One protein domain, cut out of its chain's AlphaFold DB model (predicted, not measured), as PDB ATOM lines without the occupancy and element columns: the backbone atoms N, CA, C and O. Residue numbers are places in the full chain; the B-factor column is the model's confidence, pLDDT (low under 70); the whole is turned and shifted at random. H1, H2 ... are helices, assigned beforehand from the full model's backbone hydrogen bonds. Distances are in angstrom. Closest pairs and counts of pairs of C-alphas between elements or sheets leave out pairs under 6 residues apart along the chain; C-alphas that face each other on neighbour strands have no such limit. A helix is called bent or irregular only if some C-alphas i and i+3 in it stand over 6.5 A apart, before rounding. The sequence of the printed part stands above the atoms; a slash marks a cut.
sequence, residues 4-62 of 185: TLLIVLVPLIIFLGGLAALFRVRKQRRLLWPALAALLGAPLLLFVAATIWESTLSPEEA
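This is residues 4 to 62 of the 185 residues of an uncharacterized protein of Deinococcus sp. OD32 (UniProt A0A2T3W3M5). Two long helices, H1 and H2, make a helical hairpin opened into a narrow V, meeting only near the turn between them; the tiny H3 follows at the far end of H2. The 59 printed residues hold three named helices, H1, H2, H3, and no named strand, an all-helix class. The whole is extended, with a radius of gyration of the C-alphas of 16.2 A and spans of 54 by 25 by 8 A.

H1, residues 4 to 25, begins at C-alpha 4 (172.372, 179.646, 170.975) and is 32.9 A long. It is neither bent nor irregular, but only just: C-alphas 8 and 11 are 6.2 A apart. H2, residues 29 to 56, is 42.6 A long and irregular, with C-alphas 30 and 33 7.3 A apart. H3, residues 59 to 62, ends at C-alpha 62 (160.546, 161.812, 171.916).

H1, with residues 22 to 25 alone, and H2, with 31 to 35 alone, only just touch, with 3 pairs of C-alphas within 8 A; the closest C-alphas, of Val 25 and Leu 31, are 6.4 A apart. They run opposite ways at a shallow tilt of 19 degrees. H3 is apart from both. O i to N i+4 pairs are within hydrogen-bond range in 17 of 18 cases in H1 and 19 of 24 in H2; H3 is too short for one.

The C-alphas farthest apart, of Lys 27 and Glu 60, are 54.0 A apart. The printed part has no cut, and both links are tight. Mean pLDDT of the printed part is 72.2, with 20 residues under 70, among them 24 to 32 and 54 to 58.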
ATOM      1  N   THR A   4     172.612 179.789 172.417       73.69
ATOM      2  CA  THR A   4     172.372 179.646 170.975       73.69
ATOM      3  C   THR A   4     173.496 180.250 170.133       73.69
ATOM      4  O   THR A   4     173.910 179.662 169.136       73.69
ATOM      5  N   LEU A   5     174.037 181.399 170.552       75.56
ATOM      6  CA  LEU A   5     175.136 182.060 169.846       75.56
ATOM      7  C   LEU A   5     176.410 181.208 169.915       75.56
ATOM      8  O   LEU A   5     177.126 181.075 168.929       75.56
ATOM      9  N   LEU A   6     176.658 180.592 171.073       77.00
ATOM     10  CA  LEU A   6     177.822 179.745 171.338       77.00
ATOM     11  C   LEU A   6     177.788 178.455 170.499       77.00
ATOM     12  O   LEU A   6     178.814 178.058 169.948       77.00
ATOM     13  N   ILE A   7     176.600 177.866 170.323       78.25
ATOM     14  CA  ILE A   7     176.380 176.673 169.487       78.25
ATOM     15  C   ILE A   7     176.717 176.939 168.012       78.25
ATOM     16  O   ILE A   7     177.247 176.056 167.343       78.25
ATOM     17  N   VAL A   8     176.466 178.149 167.504       80.56
ATOM     18  CA  VAL A   8     176.770 178.511 166.106       80.56
ATOM     19  C   VAL A   8     178.232 178.939 165.930       80.56
ATOM     20  O   VAL A   8     178.864 178.616 164.922       80.56
ATOM     21  N   LEU A   9     178.802 179.642 166.912       83.56
ATOM     22  CA  LEU A   9     180.146 180.218 166.797       83.56
ATOM     23  C   LEU A   9     181.259 179.165 166.834       83.56
ATOM     24  O   LEU A   9     182.235 179.279 166.094       83.56
ATOM     25  N   VAL A  10     181.116 178.133 167.669       84.25
ATOM     26  CA  VAL A  10     182.122 177.069 167.817       84.25
ATOM     27  C   VAL A  10     182.388 176.316 166.500       84.25
ATOM     28  O   VAL A  10     183.547 176.278 166.080       84.25
ATOM     29  N   PRO A  11     181.382 175.769 165.787       83.00
ATOM     30  CA  PRO A  11     181.622 175.080 164.520       83.00
ATOM     31  C   PRO A  11     182.131 176.025 163.425       83.00
ATOM     32  O   PRO A  11     182.978 175.623 162.628       83.00
ATOM     33  N   LEU A  12     181.693 177.292 163.414       83.56
ATOM     34  CA  LEU A  12     182.179 178.294 162.462       83.56
ATOM     35  C   LEU A  12     183.680 178.572 162.647       83.56
ATOM     36  O   LEU A  12     184.427 178.595 161.668       83.56
ATOM     37  N   ILE A  13     184.140 178.731 163.892       86.50
ATOM     38  CA  ILE A  13     185.565 178.928 164.204       86.50
ATOM     39  C   ILE A  13     186.383 177.699 163.790       86.50
ATOM     40  O   ILE A  13     187.437 177.851 163.170       86.50
ATOM     41  N   ILE A  14     185.899 176.488 164.084       83.62
ATOM     42  CA  ILE A  14     186.583 175.240 163.705       83.62
ATOM     43  C   ILE A  14     186.699 175.135 162.178       83.62
ATOM     44  O   ILE A  14     187.770 174.813 161.656       83.62
ATOM     45  N   PHE A  15     185.630 175.467 161.452       82.00
ATOM     46  CA  PHE A  15     185.608 175.436 159.992       82.00
ATOM     47  C   PHE A  15     186.586 176.445 159.373       82.00
ATOM     48  O   PHE A  15     187.384 176.088 158.502       82.00
ATOM     49  N   LEU A  16     186.588 177.689 159.864       81.69
ATOM     50  CA  LEU A  16     187.509 178.734 159.403       81.69
ATOM     51  C   LEU A  16     188.973 178.396 159.726       81.69
ATOM     52  O   LEU A  16     189.852 178.596 158.883       81.69
ATOM     53  N   GLY A  17     189.234 177.817 160.901       84.75
ATOM     54  CA  GLY A  17     190.556 177.312 161.279       84.75
ATOM     55  C   GLY A  17     191.048 176.193 160.353       84.75
ATOM     56  O   GLY A  17     192.198 176.218 159.905       84.75
ATOM     57  N   GLY A  18     190.164 175.256 159.992       78.19
ATOM     58  CA  GLY A  18     190.458 174.183 159.038       78.19
ATOM     59  C   GLY A  18     190.771 174.698 157.627       78.19
ATOM     60  O   GLY A  18     191.742 174.259 157.007       78.19
ATOM     61  N   LEU A  19     190.009 175.684 157.145       77.81
ATOM     62  CA  LEU A  19     190.239 176.340 155.851       77.81
ATOM     63  C   LEU A  19     191.601 177.040 155.793       77.81
ATOM     64  O   LEU A  19     192.358 176.844 154.840       77.81
ATOM     65  N   ALA A  20     191.953 177.805 156.829       77.00
ATOM     66  CA  ALA A  20     193.245 178.487 156.901       77.00
ATOM     67  C   ALA A  20     194.428 177.498 156.909       77.00
ATOM     68  O   ALA A  20     195.446 177.737 156.249       77.00
ATOM     69  N   ALA A  21     194.286 176.356 157.593       72.44
ATOM     70  CA  ALA A  21     195.286 175.288 157.581       72.44
ATOM     71  C   ALA A  21     195.446 174.661 156.182       72.44
ATOM     72  O   ALA A  21     196.571 174.471 155.714       72.44
ATOM     73  N   LEU A  22     194.340 174.430 155.467       69.06
ATOM     74  CA  LEU A  22     194.331 173.911 154.092       69.06
ATOM     75  C   LEU A  22     195.077 174.823 153.105       69.06
ATOM     76  O   LEU A  22     195.848 174.337 152.271       69.06
ATOM     77  N   PHE A  23     194.921 176.145 153.232       71.62
ATOM     78  CA  PHE A  23     195.656 177.108 152.403       71.62
ATOM     79  C   PHE A  23     197.163 177.114 152.692       71.62
ATOM     80  O   PHE A  23     197.961 177.253 151.762       71.62
ATOM     81  N   ARG A  24     197.575 176.896 153.947       65.75
ATOM     82  CA  ARG A  24     198.998 176.808 154.322       65.75
ATOM     83  C   ARG A  24     199.663 175.519 153.830       65.75
ATOM     84  O   ARG A  24     200.835 175.537 153.457       65.75
ATOM     85  N   VAL A  25     198.917 174.414 153.773       56.31
ATOM     86  CA  VAL A  25     199.433 173.078 153.418       56.31
ATOM     87  C   VAL A  25     199.672 172.896 151.911       56.31
ATOM     88  O   VAL A  25     200.473 172.044 151.521       56.31
ATOM     89  N   ARG A  26     199.114 173.752 151.039       57.91
ATOM     90  CA  ARG A  26     199.358 173.698 149.577       57.91
ATOM     91  C   ARG A  26     200.839 173.771 149.170       57.91
ATOM     92  O   ARG A  26     201.171 173.362 148.060       57.91
ATOM     93  N   LYS A  27     201.737 174.233 150.048       62.50
ATOM     94  CA  LYS A  27     203.181 174.337 149.769       62.50
ATOM     95  C   LYS A  27     203.996 173.087 150.147       62.50
ATOM     96  O   LYS A  27     205.156 172.992 149.758       62.50
ATOM     97  N   GLN A  28     203.420 172.107 150.854       60.62
ATOM     98  CA  GLN A  28     204.115 170.879 151.270       60.62
ATOM     99  C   GLN A  28     203.258 169.630 151.012       60.62
ATOM    100  O   GLN A  28     202.423 169.238 151.824       60.62
ATOM    101  N   ARG A  29     203.533 168.931 149.901       66.12
ATOM    102  CA  ARG A  29     202.849 167.679 149.504       66.12
ATOM    103  C   ARG A  29     202.897 166.553 150.553       66.12
ATOM    104  O   ARG A  29     202.103 165.627 150.463       66.12
ATOM    105  N   ARG A  30     203.787 166.620 151.553       66.25
ATOM    106  CA  ARG A  30     203.906 165.601 152.617       66.25
ATOM    107  C   ARG A  30     202.841 165.696 153.722       66.25
ATOM    108  O   ARG A  30     202.703 164.746 154.478       66.25
ATOM    109  N   LEU A  31     202.062 166.780 153.792       59.66
ATOM    110  CA  LEU A  31     201.023 166.991 154.820       59.66
ATOM    111  C   LEU A  31     199.584 166.762 154.317       59.66
ATOM    112  O   LEU A  31     198.630 166.994 155.053       59.66
ATOM    113  N   LEU A  32     199.409 166.276 153.085       66.31
ATOM    114  CA  LEU A  32     198.080 166.006 152.521       66.31
ATOM    115  C   LEU A  32     197.348 164.868 153.245       66.31
ATOM    116  O   LEU A  32     196.141 164.953 153.439       66.31
ATOM    117  N   TRP A  33     198.071 163.840 153.690       72.19
ATOM    118  CA  TRP A  33     197.492 162.677 154.367       72.19
ATOM    119  C   TRP A  33     196.762 162.993 155.685       72.19
ATOM    120  O   TRP A  33     195.607 162.586 155.815       72.19
ATOM    121  N   PRO A  34     197.339 163.744 156.646       70.50
ATOM    122  CA  PRO A  34     196.618 164.089 157.872       70.50
ATOM    123  C   PRO A  34     195.429 165.029 157.625       70.50
ATOM    124  O   PRO A  34     194.405 164.900 158.292       70.50
ATOM    125  N   ALA A  35     195.514 165.931 156.640       66.50
ATOM    126  CA  ALA A  35     194.394 166.803 156.279       66.50
ATOM    127  C   ALA A  35     193.219 166.014 155.673       66.50
ATOM    128  O   ALA A  35     192.065 166.287 155.995       66.50
ATOM    129  N   LEU A  36     193.510 165.004 154.845       71.81
ATOM    130  CA  LEU A  36     192.493 164.113 154.282       71.81
ATOM    131  C   LEU A  36     191.838 163.242 155.364       71.81
ATOM    132  O   LEU A  36     190.620 163.076 155.360       71.81
ATOM    133  N   ALA A  37     192.626 162.745 156.323       73.19
ATOM    134  CA  ALA A  37     192.112 161.987 157.462       73.19
ATOM    135  C   ALA A  37     191.184 162.834 158.355       73.19
ATOM    136  O   ALA A  37     190.137 162.351 158.776       73.19
ATOM    137  N   ALA A  38     191.511 164.111 158.588       70.06
ATOM    138  CA  ALA A  38     190.651 165.027 159.340       70.06
ATOM    139  C   ALA A  38     189.336 165.347 158.602       70.06
ATOM    140  O   ALA A  38     188.271 165.382 159.219       70.06
ATOM    141  N   LEU A  39     189.397 165.525 157.277       71.88
ATOM    142  CA  LEU A  39     188.224 165.784 156.430       71.88
ATOM    143  C   LEU A  39     187.259 164.594 156.370       71.88
ATOM    144  O   LEU A  39     186.050 164.798 156.349       71.88
ATOM    145  N   LEU A  40     187.783 163.366 156.375       74.31
ATOM    146  CA  LEU A  40     186.973 162.144 156.409       74.31
ATOM    147  C   LEU A  40     186.498 161.784 157.827       74.31
ATOM    148  O   LEU A  40     185.419 161.218 157.981       74.31
ATOM    149  N   GLY A  41     187.261 162.130 158.867       67.38
ATOM    150  CA  GLY A  41     186.903 161.844 160.259       67.38
ATOM    151  C   GLY A  41     185.774 162.725 160.808       67.38
ATOM    152  O   GLY A  41     184.944 162.246 161.579       67.38
ATOM    153  N   ALA A  42     185.701 163.992 160.387       72.75
ATOM    154  CA  ALA A  42     184.682 164.940 160.846       72.75
ATOM    155  C   ALA A  42     183.218 164.504 160.578       72.75
ATOM    156  O   ALA A  42     182.421 164.548 161.518       72.75
ATOM    157  N   PRO A  43     182.825 164.048 159.369       73.00
ATOM    158  CA  PRO A  43     181.455 163.583 159.130       73.00
ATOM    159  C   PRO A  43     181.113 162.311 159.918       73.00
ATOM    160  O   PRO A  43     179.977 162.155 160.357       73.00
ATOM    161  N   LEU A  44     182.091 161.433 160.162       73.94
ATOM    162  CA  LEU A  44     181.911 160.224 160.971       73.94
ATOM    163  C   LEU A  44     181.644 160.560 162.446       73.94
ATOM    164  O   LEU A  44     180.748 159.981 163.055       73.94
ATOM    165  N   LEU A  45     182.358 161.547 162.998       72.69
ATOM    166  CA  LEU A  45     182.113 162.047 164.354       72.69
ATOM    167  C   LEU A  45     180.741 162.718 164.494       72.69
ATOM    168  O   LEU A  45     180.070 162.507 165.500       72.69
ATOM    169  N   LEU A  46     180.296 163.477 163.487       74.25
ATOM    170  CA  LEU A  46     178.951 164.065 163.481       74.25
ATOM    171  C   LEU A  46     177.856 162.996 163.412       74.25
ATOM    172  O   LEU A  46     176.845 163.123 164.097       74.25
ATOM    173  N   PHE A  47     178.069 161.927 162.642       76.12
ATOM    174  CA  PHE A  47     177.119 160.818 162.558       76.12
ATOM    175  C   PHE A  47     176.996 160.072 163.894       76.12
ATOM    176  O   PHE A  47     175.890 159.804 164.348       76.12
ATOM    177  N   VAL A  48     178.119 159.800 164.567       76.81
ATOM    178  CA  VAL A  48     178.122 159.172 165.900       76.81
ATOM    179  C   VAL A  48     177.512 160.098 166.961       76.81
ATOM    180  O   VAL A  48     176.769 159.640 167.821       76.81
ATOM    181  N   ALA A  49     177.767 161.407 166.896       72.56
ATOM    182  CA  ALA A  49     177.137 162.365 167.805       72.56
ATOM    183  C   ALA A  49     175.612 162.430 167.610       72.56
ATOM    184  O   ALA A  49     174.879 162.500 168.594       72.56
ATOM    185  N   ALA A  50     175.132 162.350 166.363       72.56
ATOM    186  CA  ALA A  50     173.705 162.314 166.058       72.56
ATOM    187  C   ALA A  50     173.028 161.047 166.613       72.56
ATOM    188  O   ALA A  50     171.981 161.148 167.246       72.56
ATOM    189  N   THR A  51     173.649 159.871 166.469       73.38
ATOM    190  CA  THR A  51     173.072 158.615 166.982       73.38
ATOM    191  C   THR A  51     173.110 158.513 168.509       73.38
ATOM    192  O   THR A  51     172.198 157.950 169.120       73.38
ATOM    193  N   ILE A  52     174.129 159.085 169.159       75.25
ATOM    194  CA  ILE A  52     174.178 159.177 170.625       75.25
ATOM    195  C   ILE A  52     173.103 160.143 171.136       75.25
ATOM    196  O   ILE A  52     172.416 159.830 172.104       75.25
ATOM    197  N   TRP A  53     172.899 161.278 170.467       71.12
ATOM    198  CA  TRP A  53     171.851 162.225 170.849       71.12
ATOM    199  C   TRP A  53     170.452 161.588 170.812       71.12
ATOM    200  O   TRP A  53     169.669 161.746 171.750       71.12
ATOM    201  N   GLU A  54     170.174 160.784 169.782       57.00
ATOM    202  CA  GLU A  54     168.906 160.059 169.614       57.00
ATOM    203  C   GLU A  54     168.643 159.049 170.746       57.00
ATOM    204  O   GLU A  54     167.497 158.819 171.123       57.00
ATOM    205  N   SER A  55     169.701 158.477 171.333       64.62
ATOM    206  CA  SER A  55     169.600 157.499 172.429       64.62
ATOM    207  C   SER A  55     169.571 158.121 173.829       64.62
ATOM    208  O   SER A  55     169.227 157.435 174.790       64.62
ATOM    209  N   THR A  56     169.886 159.414 173.959       67.75
ATOM    210  CA  THR A  56     169.759 160.151 175.230       67.75
ATOM    211  C   THR A  56     168.386 160.777 175.450       67.75
ATOM    212  O   THR A  56     168.073 161.157 176.578       67.75
ATOM    213  N   LEU A  57     167.554 160.866 174.411       59.59
ATOM    214  CA  LEU A  57     166.179 161.332 174.550       59.59
ATOM    215  C   LEU A  57     165.355 160.256 175.254       59.59
ATOM    216  O   LEU A  57     165.201 159.135 174.766       59.59
ATOM    217  N   SER A  58     164.804 160.610 176.414       67.56
ATOM    218  CA  SER A  58     163.811 159.777 177.087       67.56
ATOM    219  C   SER A  58     162.664 159.477 176.105       67.56
ATOM    220  O   SER A  58     162.240 160.385 175.380       67.56
ATOM    221  N   PRO A  59     162.099 158.253 176.079       70.25
ATOM    222  CA  PRO A  59     160.924 157.952 175.256       70.25
ATOM    223  C   PRO A  59     159.753 158.915 175.528       70.25
ATOM    224  O   PRO A  59     158.928 159.159 174.649       70.25
ATOM    225  N   GLU A  60     159.714 159.528 176.714       69.56
ATOM    226  CA  GLU A  60     158.739 160.554 177.084       69.56
ATOM    227  C   GLU A  60     159.000 161.917 176.406       69.56
ATOM    228  O   GLU A  60     158.057 162.643 176.093       69.56
ATOM    229  N   GLU A  61     160.259 162.269 176.123       68.06
ATOM    230  CA  GLU A  61     160.626 163.481 175.377       68.06
ATOM    231  C   GLU A  61     160.435 163.294 173.874       68.06
ATOM    232  O   GLU A  61     159.875 164.174 173.224       68.06
ATOM    233  N   ALA A  62     160.798 162.132 173.322       66.31
ATOM    234  CA  ALA A  62     160.546 161.812 171.916       66.31
ATOM    235  C   ALA A  62     159.045 161.876 171.570       66.31
ATOM    236  O   ALA A  62     158.671 162.385 170.509       66.31
TER     237      ALA A  62